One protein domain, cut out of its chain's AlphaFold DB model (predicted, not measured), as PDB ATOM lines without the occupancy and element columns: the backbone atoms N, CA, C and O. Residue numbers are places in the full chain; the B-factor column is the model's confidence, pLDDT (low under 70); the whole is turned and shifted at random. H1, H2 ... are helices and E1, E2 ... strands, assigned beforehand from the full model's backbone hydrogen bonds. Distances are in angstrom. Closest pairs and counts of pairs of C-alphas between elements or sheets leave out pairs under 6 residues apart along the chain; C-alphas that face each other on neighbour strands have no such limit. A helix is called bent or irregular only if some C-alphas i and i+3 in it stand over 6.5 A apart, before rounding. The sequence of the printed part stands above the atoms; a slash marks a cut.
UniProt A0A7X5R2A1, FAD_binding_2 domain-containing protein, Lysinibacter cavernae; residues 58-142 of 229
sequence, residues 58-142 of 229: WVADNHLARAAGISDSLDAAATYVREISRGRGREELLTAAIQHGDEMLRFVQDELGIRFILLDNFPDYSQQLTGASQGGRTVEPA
ATOM      1  N   TRP A  58      41.784 -32.634 -39.205       96.62
ATOM      2  CA  TRP A  58      43.221 -32.717 -39.429       96.62
ATOM      3  C   TRP A  58      43.784 -33.878 -38.609       96.62
ATOM      4  O   TRP A  58      43.716 -33.864 -37.380       96.62
ATOM      5  N   VAL A  59      44.292 -34.899 -39.293       97.75
ATOM      6  CA  VAL A  59      44.820 -36.142 -38.732       97.75
ATOM      7  C   VAL A  59      46.153 -36.454 -39.416       97.75
ATOM      8  O   VAL A  59      46.193 -36.874 -40.574       97.75
ATOM      9  N   ALA A  60      47.246 -36.225 -38.692       97.25
ATOM     10  CA  ALA A  60      48.602 -36.507 -39.154       97.25
ATOM     11  C   ALA A  60      48.829 -38.001 -39.406       97.25
ATOM     12  O   ALA A  60      48.282 -38.818 -38.665       97.25
ATOM     13  N   ASP A  61      49.642 -38.329 -40.422       97.00
ATOM     14  CA  ASP A  61      50.020 -39.707 -40.783       97.00
ATOM     15  C   ASP A  61      48.844 -40.692 -40.630       97.00
ATOM     16  O   ASP A  61      48.880 -41.661 -39.870       97.00
ATOM     17  N   ASN A  62      47.725 -40.385 -41.287       97.81
ATOM     18  CA  ASN A  62      46.534 -41.219 -41.214       97.81
ATOM     19  C   ASN A  62      46.587 -42.361 -42.234       97.81
ATOM     20  O   ASN A  62      47.277 -42.321 -43.258       97.81
ATOM     21  N   HIS A  63      45.813 -43.404 -41.969       97.56
ATOM     22  CA  HIS A  63      45.792 -44.609 -42.785       97.56
ATOM     23  C   HIS A  63      45.278 -44.399 -44.210       97.56
ATOM     24  O   HIS A  63      45.696 -45.144 -45.096       97.56
ATOM     25  N   LEU A  64      44.417 -43.404 -44.447       97.19
ATOM     26  CA  LEU A  64      43.936 -43.075 -45.789       97.19
ATOM     27  C   LEU A  64      45.064 -42.458 -46.623       97.19
ATOM     28  O   LEU A  64      45.281 -42.878 -47.757       97.19
ATOM     29  N   ALA A  65      45.834 -41.534 -46.041       97.19
ATOM     30  CA  ALA A  65      47.007 -40.934 -46.674       97.19
ATOM     31  C   ALA A  65      48.071 -41.984 -47.014       97.19
ATOM     32  O   ALA A  65      48.538 -42.044 -48.153       97.19
ATOM     33  N   ARG A  66      48.375 -42.886 -46.068       96.62
ATOM     34  CA  ARG A  66      49.291 -44.009 -46.315       96.62
ATOM     35  C   ARG A  66      48.801 -44.920 -47.441       96.62
ATOM     36  O   ARG A  66      49.595 -45.315 -48.291       96.62
ATOM     37  N   ALA A  67      47.505 -45.236 -47.480       96.75
ATOM     38  CA  ALA A  67      46.917 -46.049 -48.546       96.75
ATOM     39  C   ALA A  67      46.976 -45.359 -49.922       96.75
ATOM     40  O   ALA A  67      47.105 -46.038 -50.939       96.75
ATOM     41  N   ALA A  68      46.933 -44.026 -49.955       96.25
ATOM     42  CA  ALA A  68      47.117 -43.218 -51.160       96.25
ATOM     43  C   ALA A  68      48.598 -43.019 -51.555       96.25
ATOM     44  O   ALA A  68      48.882 -42.347 -52.544       96.25
ATOM     45  N   GLY A  69      49.550 -43.592 -50.807       96.12
ATOM     46  CA  GLY A  69      50.986 -43.449 -51.066       96.12
ATOM     47  C   GLY A  69      51.567 -42.089 -50.667       96.12
ATOM     48  O   GLY A  69      52.680 -41.759 -51.077       96.12
ATOM     49  N   ILE A  70      50.839 -41.300 -49.873       95.62
ATOM     50  CA  ILE A  70      51.313 -40.019 -49.344       95.62
ATOM     51  C   ILE A  70      52.152 -40.301 -48.100       95.62
ATOM     52  O   ILE A  70      51.673 -40.893 -47.133       95.62
ATOM     53  N   SER A  71      53.414 -39.881 -48.143       92.19
ATOM     54  CA  SER A  71      54.337 -40.005 -47.015       92.19
ATOM     55  C   SER A  71      54.181 -38.815 -46.070       92.19
ATOM     56  O   SER A  71      54.214 -37.665 -46.507       92.19
ATOM     57  N   ASP A  72      54.041 -39.096 -44.780       95.31
ATOM     58  CA  ASP A  72      53.985 -38.125 -43.689       95.31
ATOM     59  C   ASP A  72      54.611 -38.757 -42.431       95.31
ATOM     60  O   ASP A  72      55.006 -39.924 -42.447       95.31
ATOM     61  N   SER A  73      54.732 -38.005 -41.337       96.62
ATOM     62  CA  SER A  73      55.111 -38.561 -40.040       96.62
ATOM     63  C   SER A  73      54.538 -37.765 -38.872       96.62
ATOM     64  O   SER A  73      54.348 -36.546 -38.942       96.62
ATOM     65  N   LEU A  74      54.336 -38.455 -37.749       97.62
ATOM     66  CA  LEU A  74      53.939 -37.820 -36.491       97.62
ATOM     67  C   LEU A  74      54.978 -36.796 -36.003       97.62
ATOM     68  O   LEU A  74      54.598 -35.771 -35.445       97.62
ATOM     69  N   ASP A  75      56.270 -37.017 -36.263       97.88
ATOM     70  CA  ASP A  75      57.342 -36.080 -35.893       97.88
ATOM     71  C   ASP A  75      57.283 -34.777 -36.704       97.88
ATOM     72  O   ASP A  75      57.442 -33.679 -36.153       97.88
ATOM     73  N   ALA A  76      57.023 -34.875 -38.012       97.56
ATOM     74  CA  ALA A  76      56.838 -33.708 -38.870       97.56
ATOM     75  C   ALA A  76      55.590 -32.923 -38.448       97.56
ATOM     76  O   ALA A  76      55.640 -31.700 -38.306       97.56
ATOM     77  N   ALA A  77      54.495 -33.629 -38.165       97.62
ATOM     78  CA  ALA A  77      53.262 -33.047 -37.653       97.62
ATOM     79  C   ALA A  77      53.453 -32.357 -36.293       97.62
ATOM     80  O   ALA A  77      53.011 -31.223 -36.114       97.62
ATOM     81  N   ALA A  78      54.161 -32.987 -35.352       97.00
ATOM     82  CA  ALA A  78      54.480 -32.399 -34.053       97.00
ATOM     83  C   ALA A  78      55.354 -31.149 -34.183       97.00
ATOM     84  O   ALA A  78      55.128 -30.158 -33.486       97.00
ATOM     85  N   THR A  79      56.316 -31.161 -35.108       97.25
ATOM     86  CA  THR A  79      57.134 -29.983 -35.418       97.25
ATOM     87  C   THR A  79      56.269 -28.844 -35.953       97.25
ATOM     88  O   THR A  79      56.336 -27.733 -35.427       97.25
ATOM     89  N   TYR A  80      55.388 -29.129 -36.913       97.75
ATOM     90  CA  TYR A  80      54.472 -28.138 -37.474       97.75
ATOM     91  C   TYR A  80      53.525 -27.546 -36.425       97.75
ATOM     92  O   TYR A  80      53.388 -26.325 -36.326       97.75
ATOM     93  N   VAL A  81      52.909 -28.395 -35.597       97.06
ATOM     94  CA  VAL A  81      52.001 -27.968 -34.522       97.06
ATOM     95  C   VAL A  81      52.732 -27.101 -33.494       97.06
ATOM     96  O   VAL A  81      52.181 -26.098 -33.041       97.06
ATOM     97  N   ARG A  82      53.984 -27.427 -33.151       95.19
ATOM     98  CA  ARG A  82      54.804 -26.619 -32.237       95.19
ATOM     99  C   ARG A  82      55.130 -25.238 -32.811       95.19
ATOM    100  O   ARG A  82      55.016 -24.241 -32.097       95.19
ATOM    101  N   GLU A  83      55.485 -25.169 -34.091       96.25
ATOM    102  CA  GLU A  83      55.766 -23.908 -34.792       96.25
ATOM    103  C   GLU A  83      54.513 -23.021 -34.888       96.25
ATOM    104  O   GLU A  83      54.536 -21.839 -34.530       96.25
ATOM    105  N   ILE A  84      53.383 -23.587 -35.325       95.88
ATOM    106  CA  ILE A  84      52.157 -22.812 -35.552       95.88
ATOM    107  C   ILE A  84      51.466 -22.399 -34.250       95.88
ATOM    108  O   ILE A  84      50.843 -21.335 -34.194       95.88
ATOM    109  N   SER A  85      51.599 -23.196 -33.185       94.56
ATOM    110  CA  SER A  85      51.018 -22.878 -31.880       94.56
ATOM    111  C   SER A  85      51.728 -21.710 -31.194       94.56
ATOM    112  O   SER A  85      51.122 -21.031 -30.363       94.56
ATOM    113  N   ARG A  86      52.991 -21.431 -31.557       93.06
ATOM    114  CA  ARG A  86      53.820 -20.354 -30.986       93.06
ATOM    115  C   ARG A  86      53.876 -20.414 -29.456       93.06
ATOM    116  O   ARG A  86      53.720 -19.397 -28.778       93.06
ATOM    117  N   GLY A  87      54.037 -21.625 -28.919       91.00
ATOM    118  CA  GLY A  87      54.085 -21.878 -27.476       91.00
ATOM    119  C   GLY A  87      52.736 -21.733 -26.762       91.00
ATOM    120  O   GLY A  87      52.704 -21.573 -25.544       91.00
ATOM    121  N   ARG A  88      51.619 -21.746 -27.500       94.44
ATOM    122  CA  ARG A  88      50.261 -21.724 -26.938       94.44
ATOM    123  C   ARG A  88      49.650 -23.118 -26.958       94.44
ATOM    124  O   ARG A  88      49.891 -23.905 -27.861       94.44
ATOM    125  N   GLY A  89      48.756 -23.367 -26.011       91.75
ATOM    126  CA  GLY A  89      48.102 -24.663 -25.869       91.75
ATOM    127  C   GLY A  89      48.814 -25.557 -24.861       91.75
ATOM    128  O   GLY A  89      49.873 -25.230 -24.334       91.75
ATOM    129  N   ARG A  90      48.157 -26.665 -24.542       95.88
ATOM    130  CA  ARG A  90      48.638 -27.662 -23.588       95.88
ATOM    131  C   ARG A  90      49.357 -28.751 -24.371       95.88
ATOM    132  O   ARG A  90      48.708 -29.421 -25.175       95.88
ATOM    133  N   GLU A  91      50.663 -28.896 -24.164       93.62
ATOM    134  CA  GLU A  91      51.508 -29.823 -24.933       93.62
ATOM    135  C   GLU A  91      50.979 -31.257 -24.861       93.62
ATOM    136  O   GLU A  91      50.959 -31.964 -25.864       93.62
ATOM    137  N   GLU A  92      50.462 -31.667 -23.703       96.06
ATOM    138  CA  GLU A  92      49.869 -32.984 -23.505       96.06
ATOM    139  C   GLU A  92      48.630 -33.215 -24.383       96.06
ATOM    140  O   GLU A  92      48.435 -34.318 -24.890       96.06
ATOM    141  N   LEU A  93      47.816 -32.180 -24.627       96.12
ATOM    142  CA  LEU A  93      46.628 -32.288 -25.479       96.12
ATOM    143  C   LEU A  93      46.995 -32.251 -26.963       96.12
ATOM    144  O   LEU A  93      46.409 -32.985 -27.755       96.12
ATOM    145  N   LEU A  94      47.968 -31.415 -27.336       96.06
ATOM    146  CA  LEU A  94      48.484 -31.353 -28.705       96.06
ATOM    147  C   LEU A  94      49.132 -32.686 -29.096       96.06
ATOM    148  O   LEU A  94      48.835 -33.235 -30.155       96.06
ATOM    149  N   THR A  95      49.948 -33.238 -28.199       95.94
ATOM    150  CA  THR A  95      50.603 -34.537 -28.374       95.94
ATOM    151  C   THR A  95      49.574 -35.655 -28.501       95.94
ATOM    152  O   THR A  95      49.647 -36.435 -29.447       95.94
ATOM    153  N   ALA A  96      48.571 -35.698 -27.616       96.94
ATOM    154  CA  ALA A  96      47.513 -36.701 -27.687       96.94
ATOM    155  C   ALA A  96      46.723 -36.626 -29.006       96.94
ATOM    156  O   ALA A  96      46.441 -37.659 -29.607       96.94
ATOM    157  N   ALA A  97      46.406 -35.420 -29.489       95.94
ATOM    158  CA  ALA A  97      45.699 -35.242 -30.757       95.94
ATOM    159  C   ALA A  97      46.506 -35.762 -31.960       95.94
ATOM    160  O   ALA A  97      45.934 -36.375 -32.859       95.94
ATOM    161  N   ILE A  98      47.827 -35.554 -31.962       97.44
ATOM    162  CA  ILE A  98      48.722 -36.062 -33.012       97.44
ATOM    163  C   ILE A  98      48.831 -37.588 -32.933       97.44
ATOM    164  O   ILE A  98      48.687 -38.265 -33.945       97.44
ATOM    165  N   GLN A  99      49.055 -38.136 -31.738       97.56
ATOM    166  CA  GLN A  99      49.321 -39.564 -31.549       97.56
ATOM    167  C   GLN A  99      48.086 -40.444 -31.763       97.56
ATOM    168  O   GLN A  99      48.193 -41.514 -32.354       97.56
ATOM    169  N   HIS A 100      46.915 -39.997 -31.302       97.75
ATOM    170  CA  HIS A 100      45.682 -40.794 -31.325       97.75
ATOM    171  C   HIS A 100      44.739 -40.428 -32.476       97.75
ATOM    172  O   HIS A 100      43.638 -40.970 -32.573       97.75
ATOM    173  N   GLY A 101      45.145 -39.515 -33.359       97.38
ATOM    174  CA  GLY A 101      44.313 -39.064 -34.467       97.38
ATOM    175  C   GLY A 101      43.891 -40.202 -35.406       97.38
ATOM    176  O   GLY A 101      42.701 -40.339 -35.690       97.38
ATOM    177  N   ASP A 102      44.834 -41.037 -35.866       97.94
ATOM    178  CA  ASP A 102      44.528 -42.158 -36.777       97.94
ATOM    179  C   ASP A 102      43.697 -43.252 -36.092       97.94
ATOM    180  O   ASP A 102      42.810 -43.838 -36.707       97.94
ATOM    181  N   GLU A 103      43.944 -43.497 -34.803       97.62
ATOM    182  CA  GLU A 103      43.164 -44.434 -33.989       97.62
ATOM    183  C   GLU A 103      41.700 -43.986 -33.891       97.62
ATOM    184  O   GLU A 103      40.786 -44.769 -34.158       97.62
ATOM    185  N   MET A 104      41.474 -42.705 -33.586       96.75
ATOM    186  CA  MET A 104      40.140 -42.109 -33.573       96.75
ATOM    187  C   MET A 104      39.481 -42.197 -34.951       96.75
ATOM    188  O   MET A 104      38.315 -42.582 -35.044       96.75
ATOM    189  N   LEU A 105      40.220 -41.885 -36.019       96.62
ATOM    190  CA  LEU A 105      39.691 -41.920 -37.379       96.62
ATOM    191  C   LEU A 105      39.220 -43.332 -37.763       96.62
ATOM    192  O   LEU A 105      38.113 -43.490 -38.275       96.62
ATOM    193  N   ARG A 106      40.015 -44.359 -37.441       96.88
ATOM    194  CA  ARG A 106      39.652 -45.771 -37.641       96.88
ATOM    195  C   ARG A 106      38.450 -46.177 -36.811       96.88
ATOM    196  O   ARG A 106      37.518 -46.737 -37.364       96.88
ATOM    197  N   PHE A 107      38.418 -45.839 -35.523       96.06
ATOM    198  CA  PHE A 107      37.267 -46.130 -34.665       96.06
ATOM    199  C   PHE A 107      35.967 -45.570 -35.258       96.06
ATOM    200  O   PHE A 107      34.962 -46.267 -35.375       96.06
ATOM    201  N   VAL A 108      35.993 -44.309 -35.688       93.00
ATOM    202  CA  VAL A 108      34.822 -43.649 -36.272       93.00
ATOM    203  C   VAL A 108      34.424 -44.274 -37.622       93.00
ATOM    204  O   VAL A 108      33.232 -44.361 -37.928       93.00
ATOM    205  N   GLN A 109      35.386 -44.757 -38.412       93.00
ATOM    206  CA  GLN A 109      35.113 -45.481 -39.658       93.00
ATOM    207  C   GLN A 109      34.548 -46.880 -39.434       93.00
ATOM    208  O   GLN A 109      33.493 -47.215 -39.974       93.00
ATOM    209  N   ASP A 110      35.262 -47.677 -38.653       94.06
ATOM    210  CA  ASP A 110      35.075 -49.118 -38.560       94.06
ATOM    211  C   ASP A 110      33.917 -49.460 -37.615       94.06
ATOM    212  O   ASP A 110      33.092 -50.312 -37.939       94.06
ATOM    213  N   GLU A 111      33.787 -48.738 -36.497       91.94
ATOM    214  CA  GLU A 111      32.760 -49.010 -35.481       91.94
ATOM    215  C   GLU A 111      31.492 -48.175 -35.686       91.94
ATOM    216  O   GLU A 111      30.382 -48.638 -35.421       91.94
ATOM    217  N   LEU A 112      31.624 -46.928 -36.163       87.19
ATOM    218  CA  LEU A 112      30.480 -46.013 -36.312       87.19
ATOM    219  C   LEU A 112      29.978 -45.891 -37.757       87.19
ATOM    220  O   LEU A 112      28.939 -45.270 -37.997       87.19
ATOM    221  N   GLY A 113      30.684 -46.479 -38.728       86.44
ATOM    222  CA  GLY A 113      30.285 -46.498 -40.137       86.44
ATOM    223  C   GLY A 113      30.379 -45.143 -40.847       86.44
ATOM    224  O   GLY A 113      29.803 -44.974 -41.928       86.44
ATOM    225  N   ILE A 114      31.074 -44.160 -40.267       87.88
ATOM    226  CA  ILE A 114      31.285 -42.856 -40.904       87.88
ATOM    227  C   ILE A 114      32.392 -43.009 -41.939       87.88
ATOM    228  O   ILE A 114      33.524 -43.329 -41.615       87.88
ATOM    229  N   ARG A 115      32.084 -42.755 -43.208       88.62
ATOM    230  CA  ARG A 115      33.092 -42.786 -44.273       88.62
ATOM    231  C   ARG A 115      33.776 -41.434 -44.384       88.62
ATOM    232  O   ARG A 115      33.109 -40.417 -44.233       88.62
ATOM    233  N   PHE A 116      35.060 -41.430 -44.724       92.00
ATOM    234  CA  PHE A 116      35.819 -40.212 -44.990       92.00
ATOM    235  C   PHE A 116      36.346 -40.183 -46.424       92.00
ATOM    236  O   PHE A 116      36.598 -41.223 -47.035       92.00
ATOM    237  N   ILE A 117      36.498 -38.973 -46.945       92.88
ATOM    238  CA  ILE A 117      37.217 -38.644 -48.169       92.88
ATOM    239  C   ILE A 117      38.559 -38.055 -47.734       92.88
ATOM    240  O   ILE A 117      38.612 -37.192 -46.855       92.88
ATOM    241  N   LEU A 118      39.645 -38.546 -48.328       95.81
ATOM    242  CA  LEU A 118      40.980 -37.986 -48.150       95.81
ATOM    243  C   LEU A 118      41.143 -36.762 -49.048       95.81
ATOM    244  O   LEU A 118      40.871 -36.846 -50.245       95.81
ATOM    245  N   LEU A 119      41.647 -35.661 -48.491       93.44
ATOM    246  CA  LEU A 119      42.051 -34.501 -49.271       93.44
ATOM    247  C   LEU A 119      43.566 -34.568 -49.511       93.44
ATOM    248  O   LEU A 119      44.380 -34.086 -48.716       93.44
ATOM    249  N   ASP A 120      43.949 -35.217 -50.608       90.25
ATOM    250  CA  ASP A 120      45.345 -35.452 -50.996       90.25
ATOM    251  C   ASP A 120      46.087 -34.181 -51.435       90.25
ATOM    252  O   ASP A 120      47.305 -34.104 -51.301       90.25
ATOM    253  N   ASN A 121      45.356 -33.164 -51.888       90.69
ATOM    254  CA  ASN A 121      45.869 -31.903 -52.419       90.69
ATOM    255  C   ASN A 121      45.507 -30.682 -51.555       90.69
ATOM    256  O   ASN A 121      45.440 -29.560 -52.065       90.69
ATOM    257  N   PHE A 122      45.245 -30.894 -50.264       93.38
ATOM    258  CA  PHE A 122      44.885 -29.830 -49.328       93.38
ATOM    259  C   PHE A 122      46.049 -29.528 -48.370       93.38
ATOM    260  O   PHE A 122      46.171 -30.188 -47.331       93.38
ATOM    261  N   PRO A 123      46.925 -28.567 -48.719       94.69
ATOM    262  CA  PRO A 123      48.120 -28.265 -47.945       94.69
ATOM    263  C   PRO A 123      47.791 -27.659 -46.581       94.69
ATOM    264  O   PRO A 123      46.809 -26.935 -46.409       94.69
ATOM    265  N   ASP A 124      48.685 -27.883 -45.622       96.19
ATOM    266  CA  ASP A 124      48.708 -27.136 -44.367       96.19
ATOM    267  C   ASP A 124      48.747 -25.617 -44.643       96.19
ATOM    268  O   ASP A 124      49.481 -25.151 -45.513       96.19
ATOM    269  N   TYR A 125      47.987 -24.806 -43.903       93.56
ATOM    270  CA  TYR A 125      47.839 -23.382 -44.248       93.56
ATOM    271  C   TYR A 125      49.141 -22.571 -44.200       93.56
ATOM    272  O   TYR A 125      49.274 -21.581 -44.916       93.56
ATOM    273  N   SER A 126      50.088 -22.951 -43.341       95.00
ATOM    274  CA  SER A 126      51.360 -22.242 -43.172       95.00
ATOM    275  C   SER A 126      52.522 -23.049 -43.746       95.00
ATOM    276  O   SER A 126      53.375 -23.535 -43.008       95.00
ATOM    277  N   GLN A 127      52.556 -23.170 -45.074       96.50
ATOM    278  CA  GLN A 127      53.561 -23.941 -45.824       96.50
ATOM    279  C   GLN A 127      55.014 -23.510 -45.590       96.50
ATOM    280  O   GLN A 127      55.938 -24.281 -45.822       96.50
ATOM    281  N   GLN A 128      55.231 -22.284 -45.122       96.44
ATOM    282  CA  GLN A 128      56.552 -21.773 -44.769       96.44
ATOM    283  C   GLN A 128      57.113 -22.350 -43.457       96.44
ATOM    284  O   GLN A 128      58.281 -22.119 -43.154       96.44
ATOM    285  N   LEU A 129      56.293 -23.026 -42.646       97.12
ATOM    286  CA  LEU A 129      56.709 -23.578 -41.357       97.12
ATOM    287  C   LEU A 129      57.301 -24.978 -41.516       97.12
ATOM    288  O   LEU A 129      56.860 -25.783 -42.337       97.12
ATOM    289  N   THR A 130      58.277 -25.290 -40.668       96.75
ATOM    290  CA  THR A 130      58.904 -26.612 -40.628       96.75
ATOM    291  C   THR A 130      57.872 -27.694 -40.310       96.75
ATOM    292  O   THR A 130      57.066 -27.547 -39.395       96.75
ATOM    293  N   GLY A 131      57.914 -28.800 -41.055       95.62
ATOM    294  CA  GLY A 131      57.014 -29.940 -40.862       95.62
ATOM    295  C   GLY A 131      55.644 -29.810 -41.539       95.62
ATOM    296  O   GLY A 131      54.821 -30.718 -41.392       95.62
ATOM    297  N   ALA A 132      55.382 -28.717 -42.266       96.56
ATOM    298  CA  ALA A 132      54.171 -28.559 -43.068       96.56
ATOM    299  C   ALA A 132      54.077 -29.634 -44.166       96.56
ATOM    300  O   ALA A 132      55.080 -29.985 -44.791       96.56
ATOM    301  N   SER A 133      52.866 -30.139 -44.411       95.56
ATOM    302  CA  SER A 133      52.570 -31.075 -45.498       95.56
ATOM    303  C   SER A 133      51.867 -30.378 -46.665       95.56
ATOM    304  O   SER A 133      51.035 -29.493 -46.457       95.56
ATOM    305  N   GLN A 134      52.153 -30.816 -47.895       94.00
ATOM    306  CA  GLN A 134      51.442 -30.377 -49.106       94.00
ATOM    307  C   GLN A 134      50.038 -30.994 -49.238       94.00
ATOM    308  O   GLN A 134      49.255 -30.561 -50.080       94.00
ATOM    309  N   GLY A 135      49.707 -31.989 -48.410       93.69
ATOM    310  CA  GLY A 135      48.404 -32.644 -48.428       93.69
ATOM    311  C   GLY A 135      48.344 -33.916 -47.590       93.69
ATOM    312  O   GLY A 135      49.303 -34.294 -46.918       93.69
ATOM    313  N   GLY A 136      47.185 -34.570 -47.584       95.25
ATOM    314  CA  GLY A 136      47.005 -35.878 -46.950       95.25
ATOM    315  C   GLY A 136      46.744 -35.861 -45.441       95.25
ATOM    316  O   GLY A 136      46.286 -36.866 -44.914       95.25
ATOM    317  N   ARG A 137      46.944 -34.742 -44.734       97.00
ATOM    318  CA  ARG A 137      46.575 -34.631 -43.306       97.00
ATOM    319  C   ARG A 137      45.108 -34.283 -43.080       97.00
ATOM    320  O   ARG A 137      44.618 -34.440 -41.971       97.00
ATOM    321  N   THR A 138      44.402 -33.806 -44.100       96.62
ATOM    322  CA  THR A 138      42.998 -33.402 -43.969       96.62
ATOM    323  C   THR A 138      42.083 -34.480 -44.530       96.62
ATOM    324  O   THR A 138      42.295 -34.979 -45.637       96.62
ATOM    325  N   VAL A 139      41.045 -34.817 -43.771       95.38
ATOM    326  CA  VAL A 139      39.959 -35.703 -44.193       95.38
ATOM    327  C   VAL A 139      38.621 -35.016 -43.953       95.38
ATOM    328  O   VAL A 139      38.474 -34.225 -43.020       95.38
ATOM    329  N   GLU A 140      37.627 -35.325 -44.773       91.44
ATOM    330  CA  GLU A 140      36.257 -34.848 -44.590       91.44
ATOM    331  C   GLU A 140      35.289 -36.029 -44.551       91.44
ATOM    332  O   GLU A 140      35.519 -37.029 -45.233       91.44
ATOM    333  N   PRO A 141      34.215 -35.977 -43.750       87.31
ATOM    334  CA  PRO A 141      33.205 -37.017 -43.780       87.31
ATOM    335  C   PRO A 141      32.577 -37.047 -45.172       87.31
ATOM    336  O   PRO A 141      32.053 -36.046 -45.665       87.31
ATOM    337  N   ALA A 142      32.599 -38.218 -45.800       84.06
ATOM    338  CA  ALA A 142      31.856 -38.456 -47.017       84.06
ATOM    339  C   ALA A 142      30.381 -38.145 -46.761       84.06
ATOM    340  O   ALA A 142      29.844 -38.419 -45.681       84.06
TER     341      ALA A 142
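What this domain is: This is residues 58 to 142 of the 229 residues of the protein "FAD_binding_2 domain-containing protein" of Lysinibacter cavernae (UniProt A0A7X5R2A1). A long bent helix, H3, runs along one side; H2 folds back beside its first arm, H3a, as a helical hairpin, and a small strand hairpin of E1 and E2 sits over toward the end of the second arm, H3b, with the short helix H1 near by. Residues 58 to 62 thread through the middle, and the long loop of residues 120 to 137 reaches from the strands back toward H2. The printed part has 85 residues, with three named helices and two named strands in the order H1, H2, H3, E1, E2; the class is mostly helix, and the two-stranded sheet, E1 - E2, is antiparallel. It is compact, with a radius of gyration of the C-alphas of 12.7 A and spans of 36 by 26 by 17 A.

Where its parts are: H1 is residues 63 to 67, with C-alpha 63 at (45.792, -44.609, -42.785). H2, residues 74 to 85, is 15.9 A long. H3, residues 91 to 110, was assigned as one helix by its hydrogen bonds but is bent: C-alphas 99 and 102 are 7.6 A apart. Its arms are H3a, residues 91 to 99, 12.0 A, and H3b, residues 102 to 110, 11.9 A. E1 is residues 116 to 119 and E2 residues 138 to 141, ending at C-alpha 141 (33.205, -37.017, -43.780).

How they stand to each other: H2 and H3a touch, with the C-alphas of Leu 74 and Ile 98 closest at 6.5 A; this helical hairpin runs opposite ways at a steep tilt of 40 degrees. H3a and H3b stand at a steep tilt of 49 degrees. H1 and H3b are close but not clearly touching: their closest C-alphas, His 63 and Asp 102, are 6.6 A apart. E1 and E2 form an antiparallel hairpin at 148 degrees, with N 117 and O 140 within hydrogen-bond range at 2.8 A. H2 and E1 are apart. In H1, H2, H3a and H3b every O i to N i+4 pair is within hydrogen-bond range.

The domain as a whole: The C-alphas farthest apart, Glu 111 and Gln 128, are 37.3 A from each other. The printed part has no cut. The link from E1 to E2, 18 residues, is long. The mean pLDDT of the printed part is 95.0, and no printed residue is under 70.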